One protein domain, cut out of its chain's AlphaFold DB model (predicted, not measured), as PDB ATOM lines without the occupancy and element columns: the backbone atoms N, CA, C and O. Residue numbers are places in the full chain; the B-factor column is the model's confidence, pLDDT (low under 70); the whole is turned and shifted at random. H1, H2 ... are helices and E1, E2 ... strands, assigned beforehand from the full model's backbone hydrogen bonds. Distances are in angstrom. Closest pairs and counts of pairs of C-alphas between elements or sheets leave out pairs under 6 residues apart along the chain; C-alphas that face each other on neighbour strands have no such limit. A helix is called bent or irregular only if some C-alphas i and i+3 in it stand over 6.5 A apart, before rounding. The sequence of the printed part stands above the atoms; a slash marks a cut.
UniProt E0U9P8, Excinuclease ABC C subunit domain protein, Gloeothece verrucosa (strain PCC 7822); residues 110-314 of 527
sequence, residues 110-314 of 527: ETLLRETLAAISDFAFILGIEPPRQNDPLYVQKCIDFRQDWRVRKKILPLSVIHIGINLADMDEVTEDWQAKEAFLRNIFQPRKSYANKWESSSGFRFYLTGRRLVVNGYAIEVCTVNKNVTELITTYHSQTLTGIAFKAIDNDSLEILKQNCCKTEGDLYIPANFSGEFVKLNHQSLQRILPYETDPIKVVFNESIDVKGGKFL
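This is residues 110 to 314 of the 527 residues of the protein "Excinuclease ABC C subunit domain protein" of Gloeothece verrucosa (strain PCC 7822) (UniProt E0U9P8). A strongly twisted sheet of seven strands runs through the middle of the domain, with E2 and E4 at its core, H1 over one face, and H6 and H7 over the opposite face. H8 packs on H1, H2 packs on H7 away from the sheet, and three long links with no named element run round the outside. The printed part has 205 residues with eight named helices and seven named strands, in the order H1 E1 H2 E2 H3 H4 E3 E4 H5 E5 E6 H6 E7 H7 H8; the class is mixed, helices and strands. The sheet is branched at E4, with both parallel and antiparallel pairs. The whole is compact and rounded, with a radius of gyration of the C-alphas of 16.2 A and spans of 44 by 35 by 34 A.

Find C-alpha 110 at (222.288, 159.192, 363.103); from there H1, residues 110 to 123, runs 20.2 A to C-alpha 123 at (234.311, 161.224, 346.997). H1 is irregular: its C-alphas 119 and 122 are 7.8 A apart. Next come E1, residues 124 to 130 and 17.7 A long, H2, residues 137 to 145, and E2, residues 160 to 167 and 22.7 A long. Read on through the short H3, residues 168 to 172, to H4, residues 178 to 189 and 16.3 A long. E3, residues 212 to 216, leads to E4, residues 219 to 226 and 21.8 A long, and then to H5, residues 228 to 231. E5, residues 237 to 242, and E6, residues 245 to 250, are followed by H6, residues 252 to 261, E7, residues 268 to 270, and H7, residues 278 to 288 and 14.9 A long. H8, residues 311 to 314, ends at C-alpha 314, (242.316, 162.165, 355.561).

Begin at E1, which has antiparallel E2 on one side, N 127 to O 163 at 2.8 A, and parallel E6 on the other, N 126 to O 248 at 2.8 A. E5 and E6 form a hairpin, with N 238 and O 249 at 2.8 A. E2 and E4 are parallel at 25 degrees, with N 162 and O 220 at 2.8 A. On the other side of E4 from E2, look for E3 beside residues 219 to 223, in a hairpin with N 221 and O 214 at 2.8 A, and for parallel E7 beside residues 224 to 226, with N 269 and O 225 at 2.9 A. H1 is on the sheet at a height of 6.7 A, only just over E6, with 3 of its C-alphas falling on that strand, and slantwise at 38 degrees on the local plane. H1 touches H8, the closest C-alphas being those of Ala 119 and Gly 311, 4.7 A apart, and H3, through Phe 123 and Asp 170, 5.6 A. H1 and H4 only just touch, with 3 pairs of C-alphas within 8 A, the closest Thr 116 and Ile 188 at 6.1 A. H3, H4 and H5 only graze the sheet. H6 and H7 are on the opposite face from H1, at heights of 8.7 A and 8.5 A. H2 is not on the sheet but touches H7, with the C-alphas of Lys 142 and Leu 282 closest at 7.2 A. Every O i to N i+4 pair is within hydrogen-bond range in H2, H3, H4, H6 and H7, and 8 of 10 are in H1; H5 and H8 are too short for such a pair.

The two C-alphas farthest apart are those of Ser 276 and Ser 305, at 48.4 A. The printed part has no cut. The links from H2 to E2, H4 to E3 and H7 to H8 are long, with 14, 22 and 22 residues. The mean pLDDT of the printed part is 92.0; look in the B-factor column at residues 203 to 210, in the link from H4 to E3, for the values under 70.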
ATOM      1  N   GLU A 110     222.297 157.907 363.801       93.69
ATOM      2  CA  GLU A 110     222.288 159.192 363.103       93.69
ATOM      3  C   GLU A 110     223.636 159.910 363.187       93.69
ATOM      4  O   GLU A 110     224.162 160.376 362.182       93.69
ATOM      5  N   THR A 111     224.260 159.916 364.365       93.38
ATOM      6  CA  THR A 111     225.575 160.534 364.530       93.38
ATOM      7  C   THR A 111     226.655 159.790 363.752       93.38
ATOM      8  O   THR A 111     227.528 160.420 363.164       93.38
ATOM      9  N   LEU A 112     226.580 158.453 363.702       94.88
ATOM     10  CA  LEU A 112     227.491 157.650 362.880       94.88
ATOM     11  C   LEU A 112     227.323 157.968 361.393       94.88
ATOM     12  O   LEU A 112     228.324 158.090 360.698       94.88
ATOM     13  N   LEU A 113     226.078 158.109 360.921       95.94
ATOM     14  CA  LEU A 113     225.803 158.485 359.537       95.94
ATOM     15  C   LEU A 113     226.448 159.833 359.212       95.94
ATOM     16  O   LEU A 113     227.221 159.909 358.267       95.94
ATOM     17  N   ARG A 114     226.193 160.869 360.017       95.25
ATOM     18  CA  ARG A 114     226.716 162.221 359.767       95.25
ATOM     19  C   ARG A 114     228.247 162.271 359.766       95.25
ATOM     20  O   ARG A 114     228.831 162.878 358.875       95.25
ATOM     21  N   GLU A 115     228.900 161.587 360.711       94.56
ATOM     22  CA  GLU A 115     230.366 161.434 360.726       94.56
ATOM     23  C   GLU A 115     230.880 160.736 359.458       94.56
ATOM     24  O   GLU A 115     231.898 161.134 358.898       94.56
ATOM     25  N   THR A 116     230.183 159.689 358.998       95.00
ATOM     26  CA  THR A 116     230.530 158.989 357.758       95.00
ATOM     27  C   THR A 116     230.364 159.897 356.541       95.00
ATOM     28  O   THR A 116     231.296 159.976 355.749       95.00
ATOM     29  N   LEU A 117     229.232 160.595 356.407       95.44
ATOM     30  CA  LEU A 117     228.943 161.492 355.282       95.44
ATOM     31  C   LEU A 117     229.959 162.625 355.191       95.44
ATOM     32  O   LEU A 117     230.511 162.851 354.118       95.44
ATOM     33  N   ALA A 118     230.268 163.274 356.316       94.75
ATOM     34  CA  ALA A 118     231.302 164.303 356.374       94.75
ATOM     35  C   ALA A 118     232.645 163.770 355.845       94.75
ATOM     36  O   ALA A 118     233.261 164.394 354.984       94.75
ATOM     37  N   ALA A 119     233.047 162.574 356.291       94.00
ATOM     38  CA  ALA A 119     234.323 161.971 355.921       94.00
ATOM     39  C   ALA A 119     234.419 161.521 354.451       94.00
ATOM     40  O   ALA A 119     235.531 161.411 353.946       94.00
ATOM     41  N   ILE A 120     233.303 161.227 353.772       94.88
ATOM     42  CA  ILE A 120     233.305 160.754 352.370       94.88
ATOM     43  C   ILE A 120     232.775 161.773 351.365       94.88
ATOM     44  O   ILE A 120     232.776 161.476 350.177       94.88
ATOM     45  N   SER A 121     232.319 162.943 351.815       94.56
ATOM     46  CA  SER A 121     231.647 163.956 350.984       94.56
ATOM     47  C   SER A 121     232.434 164.382 349.739       94.56
ATOM     48  O   SER A 121     231.834 164.651 348.702       94.56
ATOM     49  N   ASP A 122     233.768 164.371 349.806       95.19
ATOM     50  CA  ASP A 122     234.634 164.689 348.665       95.19
ATOM     51  C   ASP A 122     234.624 163.630 347.552       95.19
ATOM     52  O   ASP A 122     235.036 163.925 346.434       95.19
ATOM     53  N   PHE A 123     234.199 162.402 347.862       95.94
ATOM     54  CA  PHE A 123     234.311 161.224 346.997       95.94
ATOM     55  C   PHE A 123     232.975 160.516 346.787       95.94
ATOM     56  O   PHE A 123     232.948 159.372 346.336       95.94
ATOM     57  N   ALA A 124     231.863 161.110 347.214       96.50
ATOM     58  CA  ALA A 124     230.591 160.415 347.251       96.50
ATOM     59  C   ALA A 124     229.417 161.318 346.887       96.50
ATOM     60  O   ALA A 124     229.451 162.535 347.056       96.50
ATOM     61  N   PHE A 125     228.363 160.679 346.394       97.81
ATOM     62  CA  PHE A 125     227.135 161.334 345.974       97.81
ATOM     63  C   PHE A 125     225.923 160.439 346.241       97.81
ATOM     64  O   PHE A 125     226.032 159.215 346.339       97.81
ATOM     65  N   ILE A 126     224.754 161.052 346.383       98.56
ATOM     66  CA  ILE A 126     223.478 160.351 346.480       98.56
ATOM     67  C   ILE A 126     223.035 159.985 345.065       98.56
ATOM     68  O   ILE A 126     222.899 160.848 344.200       98.56
ATOM     69  N   LEU A 127     222.822 158.689 344.850       97.94
ATOM     70  CA  LEU A 127     222.282 158.135 343.611       97.94
ATOM     71  C   LEU A 127     220.763 158.342 343.533       97.94
ATOM     72  O   LEU A 127     220.224 158.571 342.460       97.94
ATOM     73  N   GLY A 128     220.070 158.230 344.666       98.38
ATOM     74  CA  GLY A 128     218.621 158.361 344.737       98.38
ATOM     75  C   GLY A 128     218.024 157.640 345.943       98.38
ATOM     76  O   GLY A 128     218.746 157.149 346.821       98.38
ATOM     77  N   ILE A 129     216.697 157.544 345.968       98.56
ATOM     78  CA  ILE A 129     215.938 156.832 346.997       98.56
ATOM     79  C   ILE A 129     215.082 155.721 346.385       98.56
ATOM     80  O   ILE A 129     214.324 155.923 345.447       98.56
ATOM     81  N   GLU A 130     215.207 154.513 346.919       98.31
ATOM     82  CA  GLU A 130     214.395 153.357 346.549       98.31
ATOM     83  C   GLU A 130     213.211 153.233 347.526       98.31
ATOM     84  O   GLU A 130     213.429 153.255 348.746       98.31
ATOM     85  N   PRO A 131     211.967 153.060 347.042       98.25
ATOM     86  CA  PRO A 131     210.822 152.795 347.905       98.25
ATOM     87  C   PRO A 131     210.939 151.413 348.576       98.25
ATOM     88  O   PRO A 131     211.689 150.553 348.094       98.25
ATOM     89  N   PRO A 132     210.169 151.148 349.653       98.44
ATOM     90  CA  PRO A 132     210.203 149.872 350.357       98.44
ATOM     91  C   PRO A 132     210.108 148.676 349.409       98.44
ATOM     92  O   PRO A 132     209.209 148.581 348.570       98.44
ATOM     93  N   ARG A 133     211.053 147.742 349.541       97.31
ATOM     94  CA  ARG A 133     211.160 146.571 348.652       97.31
ATOM     95  C   ARG A 133     209.946 145.659 348.741       97.31
ATOM     96  O   ARG A 133     209.584 145.049 347.745       97.31
ATOM     97  N   GLN A 134     209.280 145.618 349.896       96.75
ATOM     98  CA  GLN A 134     208.035 144.866 350.068       96.75
ATOM     99  C   GLN A 134     206.897 145.320 349.137       96.75
ATOM    100  O   GLN A 134     205.977 144.545 348.902       96.75
ATOM    101  N   ASN A 135     206.968 146.538 348.588       97.19
ATOM    102  CA  ASN A 135     205.969 147.052 347.650       97.19
ATOM    103  C   ASN A 135     206.095 146.418 346.248       97.19
ATOM    104  O   ASN A 135     205.267 146.689 345.387       97.19
ATOM    105  N   ASP A 136     207.116 145.588 346.006       97.12
ATOM    106  CA  ASP A 136     207.333 144.855 344.753       97.12
ATOM    107  C   ASP A 136     207.634 143.375 345.056       97.12
ATOM    108  O   ASP A 136     208.797 142.960 345.138       97.12
ATOM    109  N   PRO A 137     206.583 142.559 345.263       96.06
ATOM    110  CA  PRO A 137     206.733 141.148 345.612       96.06
ATOM    111  C   PRO A 137     207.495 140.344 344.556       96.06
ATOM    112  O   PRO A 137     208.225 139.417 344.904       96.06
ATOM    113  N   LEU A 138     207.374 140.713 343.276       95.75
ATOM    114  CA  LEU A 138     208.071 140.035 342.186       95.75
ATOM    115  C   LEU A 138     209.585 140.262 342.274       95.75
ATOM    116  O   LEU A 138     210.359 139.316 342.139       95.75
ATOM    117  N   TYR A 139     210.024 141.495 342.536       95.88
ATOM    118  CA  TYR A 139     211.438 141.786 342.772       95.88
ATOM    119  C   TYR A 139     211.982 141.064 344.011       95.88
ATOM    120  O   TYR A 139     213.092 140.526 343.975       95.88
ATOM    121  N   VAL A 140     211.199 141.017 345.095       96.62
ATOM    122  CA  VAL A 140     211.566 140.283 346.317       96.62
ATOM    123  C   VAL A 140     211.739 138.796 346.021       96.62
ATOM    124  O   VAL A 140     212.759 138.226 346.410       96.62
ATOM    125  N   GLN A 141     210.803 138.189 345.288       94.25
ATOM    126  CA  GLN A 141     210.888 136.781 344.909       94.25
ATOM    127  C   GLN A 141     212.137 136.504 344.069       94.25
ATOM    128  O   GLN A 141     212.922 135.629 344.423       94.25
ATOM    129  N   LYS A 142     212.415 137.323 343.045       94.50
ATOM    130  CA  LYS A 142     213.648 137.182 342.254       94.50
ATOM    131  C   LYS A 142     214.902 137.303 343.119       94.50
ATOM    132  O   LYS A 142     215.846 136.538 342.953       94.50
ATOM    133  N   CYS A 143     214.940 138.244 344.063       93.38
ATOM    134  CA  CYS A 143     216.069 138.346 344.985       93.38
ATOM    135  C   CYS A 143     216.267 137.052 345.791       93.38
ATOM    136  O   CYS A 143     217.409 136.649 345.986       93.38
ATOM    137  N   ILE A 144     215.191 136.394 346.229       90.06
ATOM    138  CA  ILE A 144     215.260 135.100 346.924       90.06
ATOM    139  C   ILE A 144     215.793 134.014 345.980       90.06
ATOM    140  O   ILE A 144     216.747 133.318 346.334       90.06
ATOM    141  N   ASP A 145     215.256 133.925 344.763       88.56
ATOM    142  CA  ASP A 145     215.645 132.919 343.766       88.56
ATOM    143  C   ASP A 145     217.144 133.012 343.413       88.56
ATOM    144  O   ASP A 145     217.835 131.999 343.284       88.56
ATOM    145  N   PHE A 146     217.685 134.236 343.357       87.25
ATOM    146  CA  PHE A 146     219.107 134.521 343.113       87.25
ATOM    147  C   PHE A 146     219.957 134.641 344.390       87.25
ATOM    148  O   PHE A 146     221.088 135.143 344.335       87.25
ATOM    149  N   ARG A 147     219.443 134.196 345.546       88.62
ATOM    150  CA  ARG A 147     220.133 134.205 346.853       88.62
ATOM    151  C   ARG A 147     220.718 135.567 347.241       88.62
ATOM    152  O   ARG A 147     221.789 135.666 347.839       88.62
ATOM    153  N   GLN A 148     220.018 136.643 346.900       87.94
ATOM    154  CA  GLN A 148     220.359 138.021 347.251       87.94
ATOM    155  C   GLN A 148     219.837 138.382 348.650       87.94
ATOM    156  O   GLN A 148     219.185 139.411 348.848       87.94
ATOM    157  N   ASP A 149     220.151 137.546 349.644       89.00
ATOM    158  CA  ASP A 149     219.649 137.648 351.025       89.00
ATOM    159  C   ASP A 149     219.915 139.019 351.649       89.00
ATOM    160  O   ASP A 149     219.149 139.505 352.486       89.00
ATOM    161  N   TRP A 150     221.004 139.676 351.234       90.88
ATOM    162  CA  TRP A 150     221.331 141.031 351.651       90.88
ATOM    163  C   TRP A 150     220.174 141.998 351.400       90.88
ATOM    164  O   TRP A 150     219.877 142.806 352.282       90.88
ATOM    165  N   ARG A 151     219.504 141.908 350.245       91.38
ATOM    166  CA  ARG A 151     218.471 142.853 349.795       91.38
ATOM    167  C   ARG A 151     217.112 142.633 350.447       91.38
ATOM    168  O   ARG A 151     216.389 143.607 350.650       91.38
ATOM    169  N   VAL A 152     216.806 141.388 350.813       93.56
ATOM    170  CA  VAL A 152     215.483 140.944 351.291       93.56
ATOM    171  C   VAL A 152     215.443 140.623 352.785       93.56
ATOM    172  O   VAL A 152     214.523 139.969 353.273       93.56
ATOM    173  N   ARG A 153     216.421 141.106 353.563       94.12
ATOM    174  CA  ARG A 153     216.381 140.974 355.029       94.12
ATOM    175  C   ARG A 153     215.074 141.558 355.568       94.12
ATOM    176  O   ARG A 153     214.775 142.723 355.316       94.12
ATOM    177  N   LYS A 154     214.367 140.798 356.411       94.25
ATOM    178  CA  LYS A 154     213.059 141.171 356.990       94.25
ATOM    179  C   LYS A 154     213.005 142.597 357.557       94.25
ATOM    180  O   LYS A 154     212.027 143.300 357.359       94.25
ATOM    181  N   LYS A 155     214.070 143.039 358.233       94.62
ATOM    182  CA  LYS A 155     214.165 144.385 358.828       94.62
ATOM    183  C   LYS A 155     214.364 145.530 357.821       94.62
ATOM    184  O   LYS A 155     214.292 146.681 358.222       94.62
ATOM    185  N   ILE A 156     214.704 145.217 356.571       96.19
ATOM    186  CA  ILE A 156     215.004 146.181 355.500       96.19
ATOM    187  C   ILE A 156     213.844 146.292 354.516       96.19
ATOM    188  O   ILE A 156     213.584 147.383 354.033       96.19
ATOM    189  N   LEU A 157     213.121 145.195 354.265       96.38
ATOM    190  CA  LEU A 157     211.957 145.159 353.373       96.38
ATOM    191  C   LEU A 157     210.955 146.324 353.539       96.38
ATOM    192  O   LEU A 157     210.524 146.838 352.504       96.38
ATOM    193  N   PRO A 158     210.600 146.767 354.767       97.88
ATOM    194  CA  PRO A 158     209.649 147.862 354.947       97.88
ATOM    195  C   PRO A 158     210.265 149.265 354.858       97.88
ATOM    196  O   PRO A 158     209.529 150.241 354.942       97.88
ATOM    197  N   LEU A 159     211.589 149.391 354.738       98.19
ATOM    198  CA  LEU A 159     212.277 150.682 354.779       98.19
ATOM    199  C   LEU A 159     212.532 151.203 353.365       98.19
ATOM    200  O   LEU A 159     212.927 150.437 352.484       98.19
ATOM    201  N   SER A 160     212.405 152.515 353.177       98.38
ATOM    202  CA  SER A 160     213.001 153.182 352.017       98.38
ATOM    203  C   SER A 160     214.527 153.145 352.128       98.38
ATOM    204  O   SER A 160     215.090 153.226 353.228       98.38
ATOM    205  N   VAL A 161     215.202 153.020 350.987       98.44
ATOM    206  CA  VAL A 161     216.657 152.860 350.921       98.44
ATOM    207  C   VAL A 161     217.278 154.042 350.191       98.44
ATOM    208  O   VAL A 161     217.013 154.246 349.013       98.44
ATOM    209  N   ILE A 162     218.126 154.807 350.869       98.62
ATOM    210  CA  ILE A 162     218.920 155.872 350.248       98.62
ATOM    211  C   ILE A 162     220.218 155.248 349.743       98.62
ATOM    212  O   ILE A 162     220.947 154.613 350.512       98.62
ATOM    213  N   HIS A 163     220.495 155.418 348.452       98.19
ATOM    214  CA  HIS A 163     221.668 154.847 347.796       98.19
ATOM    215  C   HIS A 163     222.758 155.904 347.643       98.19
ATOM    216  O   HIS A 163     222.517 156.978 347.095       98.19
ATOM    217  N   ILE A 164     223.965 155.587 348.109       98.06
ATOM    218  CA  ILE A 164     225.148 156.446 348.019       98.06
ATOM    219  C   ILE A 164     226.204 155.741 347.168       98.06
ATOM    220  O   ILE A 164     226.569 154.595 347.442       98.06
ATOM    221  N   GLY A 165     226.705 156.439 346.152       96.88
ATOM    222  CA  GLY A 165     227.839 156.011 345.343       96.88
ATOM    223  C   GLY A 165     229.139 156.623 345.856       96.88
ATOM    224  O   GLY A 165     229.182 157.822 346.113       96.88
ATOM    225  N   ILE A 166     230.193 155.817 346.001       96.44
ATOM    226  CA  ILE A 166     231.571 156.296 346.180       96.44
ATOM    227  C   ILE A 166     232.262 156.296 344.821       96.44
ATOM    228  O   ILE A 166     232.475 155.232 344.237       96.44
ATOM    229  N   ASN A 167     232.615 157.485 344.345       95.50
ATOM    230  CA  ASN A 167     233.380 157.697 343.132       95.50
ATOM    231  C   ASN A 167     234.846 157.313 343.369       95.50
ATOM    232  O   ASN A 167     235.591 158.024 344.045       95.50
ATOM    233  N   LEU A 168     235.263 156.175 342.815       92.00
ATOM    234  CA  LEU A 168     236.648 155.728 342.942       92.00
ATOM    235  C   LEU A 168     237.619 156.592 342.125       92.00
ATOM    236  O   LEU A 168     238.762 156.735 342.547       92.00
ATOM    237  N   ALA A 169     237.167 157.216 341.033       93.06
ATOM    238  CA  ALA A 169     238.012 158.098 340.231       93.06
ATOM    239  C   ALA A 169     238.398 159.373 341.001       93.06
ATOM    240  O   ALA A 169     239.564 159.756 340.983       93.06
ATOM    241  N   ASP A 170     237.481 159.960 341.780       95.00
ATOM    242  CA  ASP A 170     237.807 161.117 342.638       95.00
ATOM    243  C   ASP A 170     238.834 160.751 343.726       95.00
ATOM    244  O   ASP A 170     239.615 161.591 344.179       95.00
ATOM    245  N   MET A 171     238.847 159.490 344.176       95.19
ATOM    246  CA  MET A 171     239.881 158.995 345.091       95.19
ATOM    247  C   MET A 171     241.225 158.795 344.377       95.19
ATOM    248  O   MET A 171     242.266 159.041 344.988       95.19
ATOM    249  N   ASP A 172     241.207 158.374 343.109       93.69
ATOM    250  CA  ASP A 172     242.408 158.197 342.281       93.69
ATOM    251  C   ASP A 172     243.141 159.524 342.047       93.69
ATOM    252  O   ASP A 172     244.370 159.545 342.075       93.69
ATOM    253  N   GLU A 173     242.413 160.644 341.949       95.06
ATOM    254  CA  GLU A 173     243.005 161.994 341.903       95.06
ATOM    255  C   GLU A 173     243.861 162.319 343.138       95.06
ATOM    256  O   GLU A 173     244.769 163.149 343.082       95.06
ATOM    257  N   VAL A 174     243.569 161.686 344.277       95.88
ATOM    258  CA  VAL A 174     244.328 161.861 345.520       95.88
ATOM    259  C   VAL A 174     245.458 160.844 345.620       95.88
ATOM    260  O   VAL A 174     246.576 161.184 346.020       95.88
ATOM    261  N   THR A 175     245.164 159.577 345.330       93.88
ATOM    262  CA  THR A 175     246.153 158.505 345.366       93.88
ATOM    263  C   THR A 175     245.727 157.299 344.534       93.88
ATOM    264  O   THR A 175     244.657 156.724 344.724       93.88
ATOM    265  N   GLU A 176     246.635 156.831 343.680       90.56
ATOM    266  CA  GLU A 176     246.468 155.567 342.955       90.56
ATOM    267  C   GLU A 176     246.649 154.336 343.867       90.56
ATOM    268  O   GLU A 176     246.214 153.234 343.521       90.56
ATOM    269  N   ASP A 177     247.235 154.504 345.064       88.50
ATOM    270  CA  ASP A 177     247.504 153.412 346.002       88.50
ATOM    271  C   ASP A 177     246.199 152.811 346.545       88.50
ATOM    272  O   ASP A 177     245.505 153.369 347.405       88.50
ATOM    273  N   TRP A 178     245.880 151.612 346.057       86.94
ATOM    274  CA  TRP A 178     244.719 150.852 346.499       86.94
ATOM    275  C   TRP A 178     244.725 150.559 348.003       86.94
ATOM    276  O   TRP A 178     243.662 150.583 348.624       86.94
ATOM    277  N   GLN A 179     245.888 150.343 348.623       86.62
ATOM    278  CA  GLN A 179     245.967 150.059 350.058       86.62
ATOM    279  C   GLN A 179     245.587 151.283 350.897       86.62
ATOM    280  O   GLN A 179     244.921 151.144 351.929       86.62
ATOM    281  N   ALA A 180     245.947 152.484 350.439       90.81
ATOM    282  CA  ALA A 180     245.555 153.734 351.078       90.81
ATOM    283  C   ALA A 180     244.039 153.967 350.979       90.81
ATOM    284  O   ALA A 180     243.387 154.204 352.004       90.81
ATOM    285  N   LYS A 181     243.462 153.809 349.777       91.62
ATOM    286  CA  LYS A 181     242.007 153.894 349.542       91.62
ATOM    287  C   LYS A 181     241.246 152.872 350.387       91.62
ATOM    288  O   LYS A 181     240.260 153.201 351.051       91.62
ATOM    289  N   GLU A 182     241.754 151.643 350.449       88.75
ATOM    290  CA  GLU A 182     241.182 150.584 351.267       88.75
ATOM    291  C   GLU A 182     241.227 150.911 352.758       88.75
ATOM    292  O   GLU A 182     240.218 150.782 353.457       88.75
ATOM    293  N   ALA A 183     242.372 151.360 353.265       89.19
ATOM    294  CA  ALA A 183     242.516 151.731 354.664       89.19
ATOM    295  C   ALA A 183     241.606 152.906 355.050       89.19
ATOM    296  O   ALA A 183     241.039 152.896 356.147       89.19
ATOM    297  N   PHE A 184     241.442 153.886 354.159       93.00
ATOM    298  CA  PHE A 184     240.527 155.010 354.334       93.00
ATOM    299  C   PHE A 184     239.075 154.535 354.486       93.00
ATOM    300  O   PHE A 184     238.455 154.764 355.529       93.00
ATOM    301  N   LEU A 185     238.558 153.776 353.517       92.25
ATOM    302  CA  LEU A 185     237.180 153.277 353.561       92.25
ATOM    303  C   LEU A 185     236.960 152.296 354.727       92.25
ATOM    304  O   LEU A 185     235.932 152.353 355.407       92.25
ATOM    305  N   ARG A 186     237.941 151.435 355.042       88.69
ATOM    306  CA  ARG A 186     237.880 150.565 356.231       88.69
ATOM    307  C   ARG A 186     237.733 151.373 357.513       88.69
ATOM    308  O   ARG A 186     236.939 150.977 358.358       88.69
ATOM    309  N   ASN A 187     238.478 152.466 357.667       89.38
ATOM    310  CA  ASN A 187     238.422 153.312 358.860       89.38
ATOM    311  C   ASN A 187     237.038 153.967 359.035       89.38
ATOM    312  O   ASN A 187     236.501 154.040 360.144       89.38
ATOM    313  N   ILE A 188     236.428 154.392 357.928       91.62
ATOM    314  CA  ILE A 188     235.100 155.015 357.921       91.62
ATOM    315  C   ILE A 188     234.007 154.003 358.285       91.62
ATOM    316  O   ILE A 188     233.202 154.263 359.180       91.62
ATOM    317  N   PHE A 189     234.009 152.830 357.649       91.75
ATOM    318  CA  PHE A 189     232.947 151.828 357.794       91.75
ATOM    319  C   PHE A 189     233.215 150.773 358.881       91.75
ATOM    320  O   PHE A 189     232.454 149.808 359.018       91.75
ATOM    321  N   GLN A 190     234.282 150.920 359.674       86.56
ATOM    322  CA  GLN A 190     234.602 149.972 360.737       86.56
ATOM    323  C   GLN A 190     233.476 149.912 361.788       86.56
ATOM    324  O   GLN A 190     233.016 150.951 362.268       86.56
ATOM    325  N   PRO A 191     233.071 148.713 362.254       83.69
ATOM    326  CA  PRO A 191     232.094 148.591 363.330       83.69
ATOM    327  C   PRO A 191     232.579 149.245 364.633       83.69
ATOM    328  O   PRO A 191     233.490 148.750 365.301       83.69
ATOM    329  N   ARG A 192     231.916 150.325 365.058       83.19
ATOM    330  CA  ARG A 192     232.221 151.035 366.310       83.19
ATOM    331  C   ARG A 192     231.328 150.524 367.442       83.19
ATOM    332  O   ARG A 192     230.105 150.488 367.337       83.19
ATOM    333  N   LYS A 193     231.926 150.086 368.558       80.81
ATOM    334  CA  LYS A 193     231.186 149.485 369.692       80.81
ATOM    335  C   LYS A 193     230.299 150.482 370.446       80.81
ATOM    336  O   LYS A 193     229.482 150.025 371.244       80.81
ATOM    337  N   SER A 194     230.511 151.780 370.263       84.56
ATOM    338  CA  SER A 194     229.833 152.866 370.969       84.56
ATOM    339  C   SER A 194     228.503 153.285 370.346       84.56
ATOM    340  O   SER A 194     227.835 154.094 370.964       84.56
ATOM    341  N   TYR A 195     228.092 152.755 369.189       85.88
ATOM    342  CA  TYR A 195     226.860 153.178 368.506       85.88
ATOM    343  C   TYR A 195     225.753 152.125 368.597       85.88
ATOM    344  O   TYR A 195     226.044 150.928 368.704       85.88
ATOM    345  N   ALA A 196     224.497 152.589 368.573       78.62
ATOM    346  CA  ALA A 196     223.295 151.758 368.678       78.62
ATOM    347  C   ALA A 196     223.186 150.777 367.505       78.62
ATOM    348  O   ALA A 196     223.108 149.567 367.716       78.62
ATOM    349  N   ASN A 197     223.300 151.305 366.285       85.81
ATOM    350  CA  ASN A 197     223.468 150.525 365.064       85.81
ATOM    351  C   ASN A 197     224.880 150.726 364.514       85.81
ATOM    352  O   ASN A 197     225.578 151.682 364.854       85.81
ATOM    353  N   LYS A 198     225.314 149.791 363.673       92.12
ATOM    354  CA  LYS A 198     226.640 149.795 363.055       92.12
ATOM    355  C   LYS A 198     226.481 149.592 361.563       92.12
ATOM    356  O   LYS A 198     225.501 148.989 361.134       92.12
ATOM    357  N   TRP A 199     227.487 150.022 360.813       93.50
ATOM    358  CA  TRP A 199     227.637 149.621 359.426       93.50
ATOM    359  C   TRP A 199     227.705 148.090 359.322       93.50
ATOM    360  O   TRP A 199     228.545 147.434 359.943       93.50
ATOM    361  N   GLU A 200     226.778 147.528 358.558       92.25
ATOM    362  CA  GLU A 200     226.737 146.129 358.151       92.25
ATOM    363  C   GLU A 200     227.539 145.946 356.855       92.25
ATOM    364  O   GLU A 200     227.723 146.890 356.090       92.25
ATOM    365  N   SER A 201     228.013 144.722 356.612       89.75
ATOM    366  CA  SER A 201     228.747 144.322 355.403       89.75
ATOM    367  C   SER A 201     227.960 143.233 354.689       89.75
ATOM    368  O   SER A 201     227.532 142.286 355.359       89.75
ATOM    369  N   SER A 202     227.787 143.349 353.373       82.31
ATOM    370  CA  SER A 202     227.134 142.316 352.563       82.31
ATOM    371  C   SER A 202     228.028 141.087 352.369       82.31
ATOM    372  O   SER A 202     227.574 139.952 352.498       82.31
ATOM    373  N   SER A 203     229.334 141.307 352.210       65.56
ATOM    374  CA  SER A 203     230.329 140.251 352.052       65.56
ATOM    375  C   SER A 203     230.985 139.849 353.385       65.56
ATOM    376  O   SER A 203     231.391 140.680 354.202       65.56
ATOM    377  N   GLY A 204     231.137 138.536 353.600       53.38
ATOM    378  CA  GLY A 204     232.084 137.975 354.580       53.38
ATOM    379  C   GLY A 204     233.537 138.001 354.080       53.38
ATOM    380  O   GLY A 204     234.473 137.715 354.833       53.38
ATOM    381  N   PHE A 205     233.735 138.351 352.806       44.16
ATOM    382  CA  PHE A 205     235.042 138.514 352.194       44.16
ATOM    383  C   PHE A 205     235.643 139.845 352.619       44.16
ATOM    384  O   PHE A 205     235.101 140.913 352.370       44.16
ATOM    385  N   ARG A 206     236.808 139.773 353.265       49.59
ATOM    386  CA  ARG A 206     237.494 140.949 353.806       49.59
ATOM    387  C   ARG A 206     237.861 141.978 352.736       49.59
ATOM    388  O   ARG A 206     238.159 143.090 353.137       49.59
ATOM    389  N   PHE A 207     237.876 141.627 351.454       48.09
ATOM    390  CA  PHE A 207     238.602 142.358 350.412       48.09
ATOM    391  C   PHE A 207     237.767 143.335 349.584       48.09
ATOM    392  O   PHE A 207     238.344 144.120 348.845       48.09
ATOM    393  N   TYR A 208     236.444 143.352 349.749       58.25
ATOM    394  CA  TYR A 208     235.594 144.306 349.047       58.25
ATOM    395  C   TYR A 208     234.999 145.284 350.059       58.25
ATOM    396  O   TYR A 208     234.302 144.911 351.001       58.25
ATOM    397  N   LEU A 209     235.349 146.560 349.900       63.69
ATOM    398  CA  LEU A 209     234.832 147.684 350.694       63.69
ATOM    399  C   LEU A 209     233.361 147.986 350.383       63.69
ATOM    400  O   LEU A 209     232.754 148.836 351.033       63.69
ATOM    401  N   THR A 210     232.832 147.266 349.403       67.62
ATOM    402  CA  THR A 210     231.563 147.438 348.733       67.62
ATOM    403  C   THR A 210     230.437 146.778 349.536       67.62
ATOM    404  O   THR A 210     230.655 145.811 350.273       67.62
ATOM    405  N   GLY A 211     229.233 147.350 349.471       85.75
ATOM    406  CA  GLY A 211     228.045 146.789 350.117       85.75
ATOM    407  C   GLY A 211     227.978 147.073 351.610       85.75
ATOM    408  O   GLY A 211     227.951 146.163 352.448       85.75
ATOM    409  N   ARG A 212     227.933 148.363 351.959       93.44
ATOM    410  CA  ARG A 212     227.706 148.814 353.339       93.44
ATOM    411  C   ARG A 212     226.254 149.183 353.546       93.44
ATOM    412  O   ARG A 212     225.642 149.782 352.670       93.44
ATOM    413  N   ARG A 213     225.717 148.857 354.724       95.44
ATOM    414  CA  ARG A 213     224.383 149.312 355.126       95.44
ATOM    415  C   ARG A 213     224.350 149.865 356.538       95.44
ATOM    416  O   ARG A 213     224.890 149.238 357.446       95.44
ATOM    417  N   LEU A 214     223.655 150.976 356.740       96.81
ATOM    418  CA  LEU A 214     223.303 151.494 358.061       96.81
ATOM    419  C   LEU A 214     221.792 151.706 358.138       96.81
ATOM    420  O   LEU A 214     221.199 152.225 357.203       96.81
ATOM    421  N   VAL A 215     221.167 151.305 359.245       96.69
ATOM    422  CA  VAL A 215     219.752 151.602 359.512       96.69
ATOM    423  C   VAL A 215     219.672 152.758 360.499       96.69
ATOM    424  O   VAL A 215     220.280 152.697 361.574       96.69
ATOM    425  N   VAL A 216     218.924 153.795 360.139       95.38
ATOM    426  CA  VAL A 216     218.865 155.069 360.861       95.38
ATOM    427  C   VAL A 216     217.511 155.734 360.641       95.38
ATOM    428  O   VAL A 216     217.057 155.849 359.512       95.38
ATOM    429  N   ASN A 217     216.853 156.126 361.736       93.25
ATOM    430  CA  ASN A 217     215.600 156.894 361.757       93.25
ATOM    431  C   ASN A 217     214.510 156.410 360.770       93.25
ATOM    432  O   ASN A 217     213.814 157.222 360.177       93.25
ATOM    433  N   GLY A 218     214.353 155.091 360.592       95.06
ATOM    434  CA  GLY A 218     213.340 154.512 359.693       95.06
ATOM    435  C   GLY A 218     213.781 154.322 358.235       95.06
ATOM    436  O   GLY A 218     212.989 153.861 357.421       95.06
ATOM    437  N   TYR A 219     215.044 154.598 357.915       98.00
ATOM    438  CA  TYR A 219     215.625 154.426 356.583       98.00
ATOM    439  C   TYR A 219     216.791 153.439 356.619       98.00
ATOM    440  O   TYR A 219     217.453 153.250 357.648       98.00
ATOM    441  N   ALA A 220     217.067 152.822 355.473       98.00
ATOM    442  CA  ALA A 220     218.331 152.145 355.227       98.00
ATOM    443  C   ALA A 220     219.213 153.017 354.327       98.00
ATOM    444  O   ALA A 220     218.753 153.547 353.325       98.00
ATOM    445  N   ILE A 221     220.489 153.141 354.666       98.06
ATOM    446  CA  ILE A 221     221.505 153.780 353.829       98.06
ATOM    447  C   ILE A 221     222.351 152.668 353.240       98.06
ATOM    448  O   ILE A 221     222.961 151.925 354.010       98.06
ATOM    449  N   GLU A 222     222.384 152.532 351.920       97.12
ATOM    450  CA  GLU A 222     223.230 151.566 351.218       97.12
ATOM    451  C   GLU A 222     224.337 152.288 350.452       97.12
ATOM    452  O   GLU A 222     224.073 153.230 349.713       97.12
ATOM    453  N   VAL A 223     225.579 151.835 350.630       95.81
ATOM    454  CA  VAL A 223     226.752 152.415 349.967       95.81
ATOM    455  C   VAL A 223     227.363 151.399 349.013       95.81
ATOM    456  O   VAL A 223     227.678 150.272 349.416       95.81
ATOM    457  N   CYS A 224     227.560 151.827 347.770       94.19
ATOM    458  CA  CYS A 224     228.240 151.081 346.722       94.19
ATOM    459  C   CYS A 224     229.406 151.888 346.142       94.19
ATOM    460  O   CYS A 224     229.447 153.112 346.244       94.19
ATOM    461  N   THR A 225     230.354 151.206 345.518       94.06
ATOM    462  CA  THR A 225     231.402 151.825 344.707       94.06
ATOM    463  C   THR A 225     230.913 152.071 343.289       94.06
ATOM    464  O   THR A 225     230.055 151.352 342.772       94.06
ATOM    465  N   VAL A 226     231.449 153.117 342.673       94.69
ATOM    466  CA  VAL A 226     231.123 153.531 341.313       94.69
ATOM    467  C   VAL A 226     232.425 153.639 340.533       94.69
ATOM    468  O   VAL A 226     233.356 154.335 340.944       94.69
ATOM    469  N   ASN A 227     232.493 152.901 339.427       87.06
ATOM    470  CA  ASN A 227     233.660 152.889 338.552       87.06
ATOM    471  C   ASN A 227     233.708 154.145 337.675       87.06
ATOM    472  O   ASN A 227     232.666 154.704 337.335       87.06
ATOM    473  N   LYS A 228     234.911 154.509 337.222       91.81
ATOM    474  CA  LYS A 228     235.162 155.684 336.374       91.81
ATOM    475  C   LYS A 228     234.223 155.778 335.161       91.81
ATOM    476  O   LYS A 228     233.576 156.797 334.956       91.81
ATOM    477  N   ASN A 229     234.069 154.684 334.416       94.50
ATOM    478  CA  ASN A 229     233.229 154.663 333.213       94.50
ATOM    479  C   ASN A 229     231.747 154.948 333.517       94.50
ATOM    480  O   ASN A 229     231.014 155.402 332.651       94.50
ATOM    481  N   VAL A 230     231.285 154.654 334.738       95.75
ATOM    482  CA  VAL A 230     229.918 154.978 335.165       95.75
ATOM    483  C   VAL A 230     229.818 156.445 335.559       95.75
ATOM    484  O   VAL A 230     228.831 157.093 335.236       95.75
ATOM    485  N   THR A 231     230.828 156.986 336.242       94.75
ATOM    486  CA  THR A 231     230.826 158.404 336.623       94.75
ATOM    487  C   THR A 231     230.913 159.340 335.426       94.75
ATOM    488  O   THR A 231     230.372 160.433 335.491       94.75
ATOM    489  N   GLU A 232     231.506 158.897 334.316       96.00
ATOM    490  CA  GLU A 232     231.506 159.625 333.038       96.00
ATOM    491  C   GLU A 232     230.101 159.764 332.419       96.00
ATOM    492  O   GLU A 232     229.882 160.656 331.604       96.00
ATOM    493  N   LEU A 233     229.136 158.925 332.820       96.81
ATOM    494  CA  LEU A 233     227.731 159.042 332.409       96.81
ATOM    495  C   LEU A 233     226.938 160.050 333.254       96.81
ATOM    496  O   LEU A 233     225.796 160.357 332.918       96.81
ATOM    497  N   ILE A 234     227.504 160.529 334.366       96.56
ATOM    498  CA  ILE A 234     226.862 161.505 335.246       96.56
ATOM    499  C   ILE A 234     227.249 162.896 334.756       96.56
ATOM    500  O   ILE A 234     228.404 163.303 334.867       96.56
ATOM    501  N   THR A 235     226.279 163.625 334.218       93.00
ATOM    502  CA  THR A 235     226.514 164.935 333.604       93.00
ATOM    503  C   THR A 235     226.476 166.057 334.632       93.00
ATOM    504  O   THR A 235     227.295 166.976 334.565       93.00
ATOM    505  N   THR A 236     225.576 165.964 335.615       95.56
ATOM    506  CA  THR A 236     225.356 167.038 336.586       95.56
ATOM    507  C   THR A 236     225.151 166.504 337.998       95.56
ATOM    508  O   THR A 236     224.513 165.477 338.238       95.56
ATOM    509  N   TYR A 237     225.646 167.276 338.963       96.31
ATOM    510  CA  TYR A 237     225.313 167.136 340.374       96.31
ATOM    511  C   TYR A 237     224.607 168.397 340.852       96.31
ATOM    512  O   TYR A 237     224.967 169.504 340.455       96.31
ATOM    513  N   HIS A 238     223.675 168.240 341.780       95.75
ATOM    514  CA  HIS A 238     223.100 169.348 342.526       95.75
ATOM    515  C   HIS A 238     223.419 169.210 344.018       95.75
ATOM    516  O   HIS A 238     223.720 168.124 344.526       95.75
ATOM    517  N   SER A 239     223.424 170.341 344.722       95.81
ATOM    518  CA  SER A 239     223.685 170.368 346.160       95.81
ATOM    519  C   SER A 239     222.419 169.998 346.924       95.81
ATOM    520  O   SER A 239     221.351 170.549 346.666       95.81
ATOM    521  N   GLN A 240     222.552 169.066 347.860       95.50
ATOM    522  CA  GLN A 240     221.492 168.599 348.745       95.50
ATOM    523  C   GLN A 240     222.010 168.471 350.172       95.50
ATOM    524  O   GLN A 240     223.193 168.675 350.460       95.50
ATOM    525  N   THR A 241     221.113 168.103 351.080       95.81
ATOM    526  CA  THR A 241     221.490 167.685 352.429       95.81
ATOM    527  C   THR A 241     221.068 166.247 352.682       95.81
ATOM    528  O   THR A 241     220.078 165.783 352.127       95.81
ATOM    529  N   LEU A 242     221.842 165.534 353.498       96.25
ATOM    530  CA  LEU A 242     221.454 164.244 354.056       96.25
ATOM    531  C   LEU A 242     221.789 164.223 355.544       96.25
ATOM    532  O   LEU A 242     222.953 164.296 355.945       96.25
ATOM    533  N   THR A 243     220.755 164.131 356.376       93.69
ATOM    534  CA  THR A 243     220.850 164.300 357.832       93.69
ATOM    535  C   THR A 243     221.560 165.615 358.204       93.69
ATOM    536  O   THR A 243     222.418 165.664 359.093       93.69
ATOM    537  N   GLY A 244     221.240 166.689 357.471       91.56
ATOM    538  CA  GLY A 244     221.817 168.027 357.658       91.56
ATOM    539  C   GLY A 244     223.287 168.187 357.244       91.56
ATOM    540  O   GLY A 244     223.882 169.225 357.530       91.56
ATOM    541  N   ILE A 245     223.898 167.187 356.600       94.12
ATOM    542  CA  ILE A 245     225.237 167.297 356.004       94.12
ATOM    543  C   ILE A 245     225.088 167.659 354.530       94.12
ATOM    544  O   ILE A 245     224.379 166.963 353.809       94.12
ATOM    545  N   ALA A 246     225.759 168.728 354.089       94.38
ATOM    546  CA  ALA A 246     225.813 169.099 352.678       94.38
ATOM    547  C   ALA A 246     226.451 167.970 351.857       94.38
ATOM    548  O   ALA A 246     227.511 167.447 352.213       94.38
ATOM    549  N   PHE A 247     225.790 167.578 350.776       95.00
ATOM    550  CA  PHE A 247     226.168 166.425 349.974       95.00
ATOM    551  C   PHE A 247     225.765 166.631 348.514       95.00
ATOM    552  O   PHE A 247     224.852 167.399 348.213       95.00
ATOM    553  N   LYS A 248     226.448 165.951 347.594       96.56
ATOM    554  CA  LYS A 248     226.083 165.969 346.173       96.56
ATOM    555  C   LYS A 248     224.999 164.930 345.915       96.56
ATOM    556  O   LYS A 248     225.103 163.812 346.414       96.56
ATOM    557  N   ALA A 249     224.003 165.264 345.110       98.12
ATOM    558  CA  ALA A 249     223.051 164.311 344.552       98.12
ATOM    559  C   ALA A 249     223.077 164.421 343.026       98.12
ATOM    560  O   ALA A 249     223.304 165.507 342.491       98.12
ATOM    561  N   ILE A 250     222.892 163.305 342.326       98.00
ATOM    562  CA  ILE A 250     222.750 163.353 340.867       98.00
ATOM    563  C   ILE A 250     221.381 163.919 340.495       98.00
ATOM    564  O   ILE A 250     220.414 163.752 341.239       98.00
ATOM    565  N   ASP A 251     221.302 164.612 339.365       96.38
ATOM    566  CA  ASP A 251     220.024 165.063 338.820       96.38
ATOM    567  C   ASP A 251     219.215 163.909 338.199       96.38
ATOM    568  O   ASP A 251     219.679 162.770 338.072       96.38
ATOM    569  N   ASN A 252     217.959 164.201 337.853       97.12
ATOM    570  CA  ASN A 252     217.061 163.216 337.259       97.12
ATOM    571  C   ASN A 252     217.582 162.716 335.902       97.12
ATOM    572  O   ASN A 252     217.527 161.520 335.637       97.12
ATOM    573  N   ASP A 253     218.143 163.603 335.081       97.81
ATOM    574  CA  ASP A 253     218.645 163.249 333.752       97.81
ATOM    575  C   ASP A 253     219.820 162.266 333.842       97.81
ATOM    576  O   ASP A 253     219.808 161.225 333.178       97.81
ATOM    577  N   SER A 254     220.785 162.512 334.736       97.94
ATOM    578  CA  SER A 254     221.870 161.562 335.010       97.94
ATOM    579  C   SER A 254     221.331 160.236 335.546       97.94
ATOM    580  O   SER A 254     221.808 159.172 335.150       97.94
ATOM    581  N   LEU A 255     220.327 160.259 336.434       98.19
ATOM    582  CA  LEU A 255     219.726 159.030 336.957       98.19
ATOM    583  C   LEU A 255     219.066 158.200 335.846       98.19
ATOM    584  O   LEU A 255     219.233 156.979 335.828       98.19
ATOM    585  N   GLU A 256     218.362 158.830 334.907       98.25
ATOM    586  CA  GLU A 256     217.743 158.141 333.771       98.25
ATOM    587  C   GLU A 256     218.790 157.568 332.801       98.25
ATOM    588  O   GLU A 256     218.666 156.416 332.373       98.25
ATOM    589  N   ILE A 257     219.887 158.289 332.538       98.25
ATOM    590  CA  ILE A 257     221.027 157.757 331.766       98.25
ATOM    591  C   ILE A 257     221.614 156.520 332.458       98.25
ATOM    592  O   ILE A 257     221.853 155.492 331.812       98.25
ATOM    593  N   LEU A 258     221.826 156.582 333.776       98.06
ATOM    594  CA  LEU A 258     222.333 155.447 334.545       98.06
ATOM    595  C   LEU A 258     221.363 154.267 334.498       98.06
ATOM    596  O   LEU A 258     221.797 153.137 334.277       98.06
ATOM    597  N   LYS A 259     220.057 154.503 334.653       97.75
ATOM    598  CA  LYS A 259     219.036 153.457 334.528       97.75
ATOM    599  C   LYS A 259     219.096 152.767 333.177       97.75
ATOM    600  O   LYS A 259     218.965 151.554 333.149       97.75
ATOM    601  N   GLN A 260     219.329 153.482 332.080       97.19
ATOM    602  CA  GLN A 260     219.408 152.881 330.745       97.19
ATOM    603  C   GLN A 260     220.683 152.051 330.532       97.19
ATOM    604  O   GLN A 260     220.638 151.009 329.884       97.19
ATOM    605  N   ASN A 261     221.812 152.489 331.095       97.44
ATOM    606  CA  ASN A 261     223.134 151.974 330.719       97.44
ATOM    607  C   ASN A 261     223.817 151.121 331.796       97.44
ATOM    608  O   ASN A 261     224.811 150.454 331.513       97.44
ATOM    609  N   CYS A 262     223.303 151.108 333.026       97.75
ATOM    610  CA  CYS A 262     223.977 150.485 334.162       97.75
ATOM    611  C   CYS A 262     223.145 149.398 334.855       97.75
ATOM    612  O   CYS A 262     221.944 149.203 334.650       97.75
ATOM    613  N   CYS A 263     223.841 148.667 335.719       96.56
ATOM    614  CA  CYS A 263     223.308 147.698 336.658       96.56
ATOM    615  C   CYS A 263     223.845 148.004 338.056       96.56
ATOM    616  O   CYS A 263     224.984 148.448 338.214       96.56
ATOM    617  N   LYS A 264     223.043 147.711 339.083       95.00
ATOM    618  CA  LYS A 264     223.439 147.891 340.481       95.00
ATOM    619  C   LYS A 264     223.463 146.552 341.209       95.00
ATOM    620  O   LYS A 264     222.425 145.901 341.336       95.00
ATOM    621  N   THR A 265     224.624 146.156 341.730       92.19
ATOM    622  CA  THR A 265     224.764 145.036 342.676       92.19
ATOM    623  C   THR A 265     224.594 145.529 344.120       92.19
ATOM    624  O   THR A 265     224.194 146.665 344.382       92.19
ATOM    625  N   GLU A 266     224.786 144.656 345.106       89.25
ATOM    626  CA  GLU A 266     224.890 145.098 346.502       89.25
ATOM    627  C   GLU A 266     226.114 145.985 346.762       89.25
ATOM    628  O   GLU A 266     226.062 146.812 347.668       89.25
ATOM    629  N   GLY A 267     227.179 145.824 345.973       90.31
ATOM    630  CA  GLY A 267     228.458 146.483 346.184       90.31
ATOM    631  C   GLY A 267     228.813 147.545 345.153       90.31
ATOM    632  O   GLY A 267     229.491 148.502 345.504       90.31
ATOM    633  N   ASP A 268     228.321 147.427 343.927       92.25
ATOM    634  CA  ASP A 268     228.854 148.167 342.788       92.25
ATOM    635  C   ASP A 268     227.747 148.699 341.884       92.25
ATOM    636  O   ASP A 268     226.713 148.053 341.686       92.25
ATOM    637  N   LEU A 269     228.009 149.857 341.290       95.19
ATOM    638  CA  LEU A 269     227.309 150.370 340.122       95.19
ATOM    639  C   LEU A 269     228.240 150.218 338.912       95.19
ATOM    640  O   LEU A 269     229.379 150.688 338.947       95.19
ATOM    641  N   TYR A 270     227.786 149.521 337.870       94.62
ATOM    642  CA  TYR A 270     228.631 149.127 336.737       94.62
ATOM    643  C   TYR A 270     227.861 149.107 335.411       94.62
ATOM    644  O   TYR A 270     226.644 148.923 335.393       94.62
ATOM    645  N   ILE A 271     228.594 149.237 334.302       96.44
ATOM    646  CA  ILE A 271     228.082 149.028 332.942       96.44
ATOM    647  C   ILE A 271     228.260 147.540 332.607       96.44
ATOM    648  O   ILE A 271     229.395 147.050 332.640       96.44
ATOM    649  N   PRO A 272     227.187 146.779 332.338       93.81
ATOM    650  CA  PRO A 272     227.324 145.384 331.950       93.81
ATOM    651  C   PRO A 272     227.843 145.271 330.506       93.81
ATOM    652  O   PRO A 272     227.547 146.115 329.668       93.81
ATOM    653  N   ALA A 273     228.564 144.193 330.181       90.38
ATOM    654  CA  ALA A 273     228.991 143.935 328.797       90.38
ATOM    655  C   ALA A 273     227.801 143.716 327.842       90.38
ATOM    656  O   ALA A 273     227.870 144.039 326.661       90.38
ATOM    657  N   ASN A 274     226.709 143.148 328.359       89.19
ATOM    658  CA  ASN A 274     225.411 143.074 327.707       89.19
ATOM    659  C   ASN A 274     224.319 142.944 328.780       89.19
ATOM    660  O   ASN A 274     224.578 142.495 329.895       89.19
ATOM    661  N   PHE A 275     223.083 143.291 328.434       88.56
ATOM    662  CA  PHE A 275     221.923 143.143 329.320       88.56
ATOM    663  C   PHE A 275     221.316 141.728 329.292       88.56
ATOM    664  O   PHE A 275     220.131 141.539 329.580       88.56
ATOM    665  N   SER A 276     222.107 140.714 328.927       86.75
ATOM    666  CA  SER A 276     221.634 139.331 328.872       86.75
ATOM    667  C   SER A 276     221.824 138.617 330.215       86.75
ATOM    668  O   SER A 276     222.719 138.929 330.999       86.75
ATOM    669  N   GLY A 277     220.963 137.633 330.476       89.88
ATOM    670  CA  GLY A 277     220.996 136.821 331.691       89.88
ATOM    671  C   GLY A 277     220.166 137.376 332.851       89.88
ATOM    672  O   GLY A 277     220.131 138.573 333.135       89.88
ATOM    673  N   GLU A 278     219.495 136.471 333.561       89.75
ATOM    674  CA  GLU A 278     218.532 136.821 334.613       89.75
ATOM    675  C   GLU A 278     219.164 137.557 335.805       89.75
ATOM    676  O   GLU A 278     218.545 138.445 336.388       89.75
ATOM    677  N   PHE A 279     220.431 137.273 336.121       88.44
ATOM    678  CA  PHE A 279     221.148 137.986 337.181       88.44
ATOM    679  C   PHE A 279     221.442 139.452 336.819       88.44
ATOM    680  O   PHE A 279     221.292 140.344 337.654       88.44
ATOM    681  N   VAL A 280     221.817 139.723 335.564       92.94
ATOM    682  CA  VAL A 280     222.034 141.094 335.075       92.94
ATOM    683  C   VAL A 280     220.708 141.846 335.058       92.94
ATOM    684  O   VAL A 280     220.636 142.959 335.574       92.94
ATOM    685  N   LYS A 281     219.630 141.209 334.581       94.31
ATOM    686  CA  LYS A 281     218.276 141.782 334.621       94.31
ATOM    687  C   LYS A 281     217.829 142.125 336.042       94.31
ATOM    688  O   LYS A 281     217.235 143.180 336.242       94.31
ATOM    689  N   LEU A 282     218.135 141.288 337.036       95.12
ATOM    690  CA  LEU A 282     217.846 141.582 338.444       95.12
ATOM    691  C   LEU A 282     218.600 142.828 338.938       95.12
ATOM    692  O   LEU A 282     218.020 143.691 339.601       95.12
ATOM    693  N   ASN A 283     219.891 142.939 338.618       95.12
ATOM    694  CA  ASN A 283     220.706 144.095 339.003       95.12
ATOM    695  C   ASN A 283     220.282 145.375 338.276       95.12
ATOM    696  O   ASN A 283     220.324 146.456 338.862       95.12
ATOM    697  N   HIS A 284     219.834 145.258 337.030       96.69
ATOM    698  CA  HIS A 284     219.233 146.359 336.291       96.69
ATOM    699  C   HIS A 284     217.899 146.784 336.919       96.69
ATOM    700  O   HIS A 284     217.726 147.952 337.249       96.69
ATOM    701  N   GLN A 285     216.999 145.835 337.209       95.75
ATOM    702  CA  GLN A 285     215.727 146.097 337.893       95.75
ATOM    703  C   GLN A 285     215.943 146.805 339.240       95.75
ATOM    704  O   GLN A 285     215.171 147.683 339.607       95.75
ATOM    705  N   SER A 286     217.021 146.486 339.964       95.56
ATOM    706  CA  SER A 286     217.375 147.195 341.199       95.56
ATOM    707  C   SER A 286     217.656 148.681 341.003       95.56
ATOM    708  O   SER A 286     217.381 149.452 341.918       95.56
ATOM    709  N   LEU A 287     218.246 149.066 339.873       96.94
ATOM    710  CA  LEU A 287     218.526 150.460 339.543       96.94
ATOM    711  C   LEU A 287     217.251 151.171 339.071       96.94
ATOM    712  O   LEU A 287     217.004 152.302 339.476       96.94
ATOM    713  N   GLN A 288     216.392 150.477 338.315       97.62
ATOM    714  CA  GLN A 288     215.103 151.007 337.843       97.62
ATOM    715  C   GLN A 288     214.174 151.459 338.976       97.62
ATOM    716  O   GLN A 288     213.384 152.381 338.813       97.62
ATOM    717  N   ARG A 289     214.285 150.829 340.148       97.56
ATOM    718  CA  ARG A 289     213.492 151.169 341.336       97.56
ATOM    719  C   ARG A 289     213.927 152.464 342.028       97.56
ATOM    720  O   ARG A 289     213.231 152.912 342.934       97.56
ATOM    721  N   ILE A 290     215.088 153.019 341.681       98.38
ATOM    722  CA  ILE A 290     215.619 154.219 342.330       98.38
ATOM    723  C   ILE A 290     214.916 155.452 341.759       98.38
ATOM    724  O   ILE A 290     214.872 155.661 340.549       98.38
ATOM    725  N   LEU A 291     214.363 156.264 342.653       98.31
ATOM    726  CA  LEU A 291     213.748 157.551 342.356       98.31
ATOM    727  C   LEU A 291     214.748 158.687 342.630       98.31
ATOM    728  O   LEU A 291     215.655 158.502 343.455       98.31
ATOM    729  N   PRO A 292     214.588 159.856 341.984       98.06
ATOM    730  CA  PRO A 292     215.390 161.039 342.277       98.06
ATOM    731  C   PRO A 292     215.369 161.407 343.762       98.06
ATOM    732  O   PRO A 292     214.382 161.193 344.470       98.06
ATOM    733  N   TYR A 293     216.478 161.962 344.245       97.88
ATOM    734  CA  TYR A 293     216.580 162.459 345.612       97.88
ATOM    735  C   TYR A 293     216.321 163.965 345.643       97.88
ATOM    736  O   TYR A 293     217.230 164.759 345.424       97.88
ATOM    737  N   GLU A 294     215.075 164.354 345.899       94.25
ATOM    738  CA  GLU A 294     214.658 165.763 345.823       94.25
ATOM    739  C   GLU A 294     214.831 166.520 347.146       94.25
ATOM    740  O   GLU A 294     215.187 167.697 347.155       94.25
ATOM    741  N   THR A 295     214.588 165.848 348.274       94.44
ATOM    742  CA  THR A 295     214.616 166.449 349.616       94.44
ATOM    743  C   THR A 295     215.168 165.474 350.643       94.44
ATOM    744  O   THR A 295     214.935 164.271 350.515       94.44
ATOM    745  N   ASP A 296     215.801 165.987 351.702       96.19
ATOM    746  CA  ASP A 296     216.286 165.176 352.823       96.19
ATOM    747  C   ASP A 296     215.131 164.562 353.629       96.19
ATOM    748  O   ASP A 296     214.438 165.283 354.354       96.19
ATOM    749  N   PRO A 297     214.903 163.236 353.558       95.00
ATOM    750  CA  PRO A 297     213.788 162.622 354.259       95.00
ATOM    751  C   PRO A 297     214.149 162.280 355.716       95.00
ATOM    752  O   PRO A 297     213.275 161.906 356.499       95.00
ATOM    753  N   ILE A 298     215.428 162.377 356.106       93.38
ATOM    754  CA  ILE A 298     215.896 161.972 357.431       93.38
ATOM    755  C   ILE A 298     215.946 163.182 358.353       93.38
ATOM    756  O   ILE A 298     216.911 163.944 358.383       93.38
ATOM    757  N   LYS A 299     214.930 163.303 359.209       90.06
ATOM    758  CA  LYS A 299     214.934 164.310 360.269       90.06
ATOM    759  C   LYS A 299     216.078 164.054 361.256       90.06
ATOM    760  O   LYS A 299     216.187 162.964 361.826       90.06
ATOM    761  N   VAL A 300     216.880 165.091 361.493       89.19
ATOM    762  CA  VAL A 300     217.918 165.116 362.530       89.19
ATOM    763  C   VAL A 300     217.236 165.159 363.898       89.19
ATOM    764  O   VAL A 300     216.592 166.150 364.245       89.19
ATOM    765  N   VAL A 301     217.337 164.076 364.667       87.62
ATOM    766  CA  VAL A 301     216.807 163.984 366.038       87.62
ATOM    767  C   VAL A 301     217.929 164.229 367.041       87.62
ATOM    768  O   VAL A 301     217.728 164.888 368.060       87.62
ATOM    769  N   PHE A 302     219.129 163.733 366.740       82.94
ATOM    770  CA  PHE A 302     220.292 163.813 367.612       82.94
ATOM    771  C   PHE A 302     221.392 164.649 366.959       82.94
ATOM    772  O   PHE A 302     222.346 164.137 366.366       82.94
ATOM    773  N   ASN A 303     221.288 165.968 367.128       84.75
ATOM    774  CA  ASN A 303     222.249 166.929 366.592       84.75
ATOM    775  C   ASN A 303     223.527 167.038 367.452       84.75
ATOM    776  O   ASN A 303     223.913 168.120 367.888       84.75
ATOM    777  N   GLU A 304     224.184 165.910 367.738       87.44
ATOM    778  CA  GLU A 304     225.513 165.935 368.366       87.44
ATOM    779  C   GLU A 304     226.509 166.654 367.436       87.44
ATOM    780  O   GLU A 304     226.444 166.498 366.214       87.44
ATOM    781  N   SER A 305     227.448 167.418 368.000       88.19
ATOM    782  CA  SER A 305     228.559 167.988 367.235       88.19
ATOM    783  C   SER A 305     229.433 166.871 366.660       88.19
ATOM    784  O   SER A 305     229.754 165.909 367.370       88.19
ATOM    785  N   ILE A 306     229.860 167.015 365.408       90.06
ATOM    786  CA  ILE A 306     230.761 166.074 364.735       90.06
ATOM    787  C   ILE A 306     232.038 166.792 364.296       90.06
ATOM    788  O   ILE A 306     232.007 167.979 363.983       90.06
ATOM    789  N   ASP A 307     233.153 166.062 364.270       83.25
ATOM    790  CA  ASP A 307     234.410 166.543 363.692       83.25
ATOM    791  C   ASP A 307     234.328 166.417 362.166       83.25
ATOM    792  O   ASP A 307     234.287 165.307 361.628       83.25
ATOM    793  N   VAL A 308     234.248 167.554 361.477       80.25
ATOM    794  CA  VAL A 308     234.184 167.617 360.015       80.25
ATOM    795  C   VAL A 308     235.608 167.761 359.493       80.25
ATOM    796  O   VAL A 308     236.098 168.861 359.255       80.25
ATOM    797  N   LYS A 309     236.298 166.631 359.329       79.12
ATOM    798  CA  LYS A 309     237.545 166.584 358.558       79.12
ATOM    799  C   LYS A 309     237.230 166.190 357.125       79.12
ATOM    800  O   LYS A 309     236.548 165.190 356.911       79.12
ATOM    801  N   GLY A 310     237.752 166.957 356.168       82.06
ATOM    802  CA  GLY A 310     237.603 166.665 354.743       82.06
ATOM    803  C   GLY A 310     238.169 165.290 354.385       82.06
ATOM    804  O   GLY A 310     239.236 164.895 354.873       82.06
ATOM    805  N   GLY A 311     237.453 164.565 353.530       87.81
ATOM    806  CA  GLY A 311     237.833 163.231 353.078       87.81
ATOM    807  C   GLY A 311     239.167 163.234 352.338       87.81
ATOM    808  O   GLY A 311     240.014 162.381 352.619       87.81
ATOM    809  N   LYS A 312     239.401 164.234 351.472       93.69
ATOM    810  CA  LYS A 312     240.668 164.407 350.737       93.69
ATOM    811  C   LYS A 312     241.863 164.499 351.673       93.69
ATOM    812  O   LYS A 312     242.820 163.747 351.504       93.69
ATOM    813  N   PHE A 313     241.779 165.334 352.708       92.94
ATOM    814  CA  PHE A 313     242.850 165.479 353.697       92.94
ATOM    815  C   PHE A 313     243.160 164.153 354.406       92.94
ATOM    816  O   PHE A 313     244.320 163.753 354.517       92.94
ATOM    817  N   LEU A 314     242.126 163.434 354.858       91.94
ATOM    818  CA  LEU A 314     242.316 162.165 355.561       91.94
ATOM    819  C   LEU A 314     242.923 161.088 354.647       91.94
ATOM    820  O   LEU A 314     243.799 160.340 355.086       91.94
TER     821      LEU A 314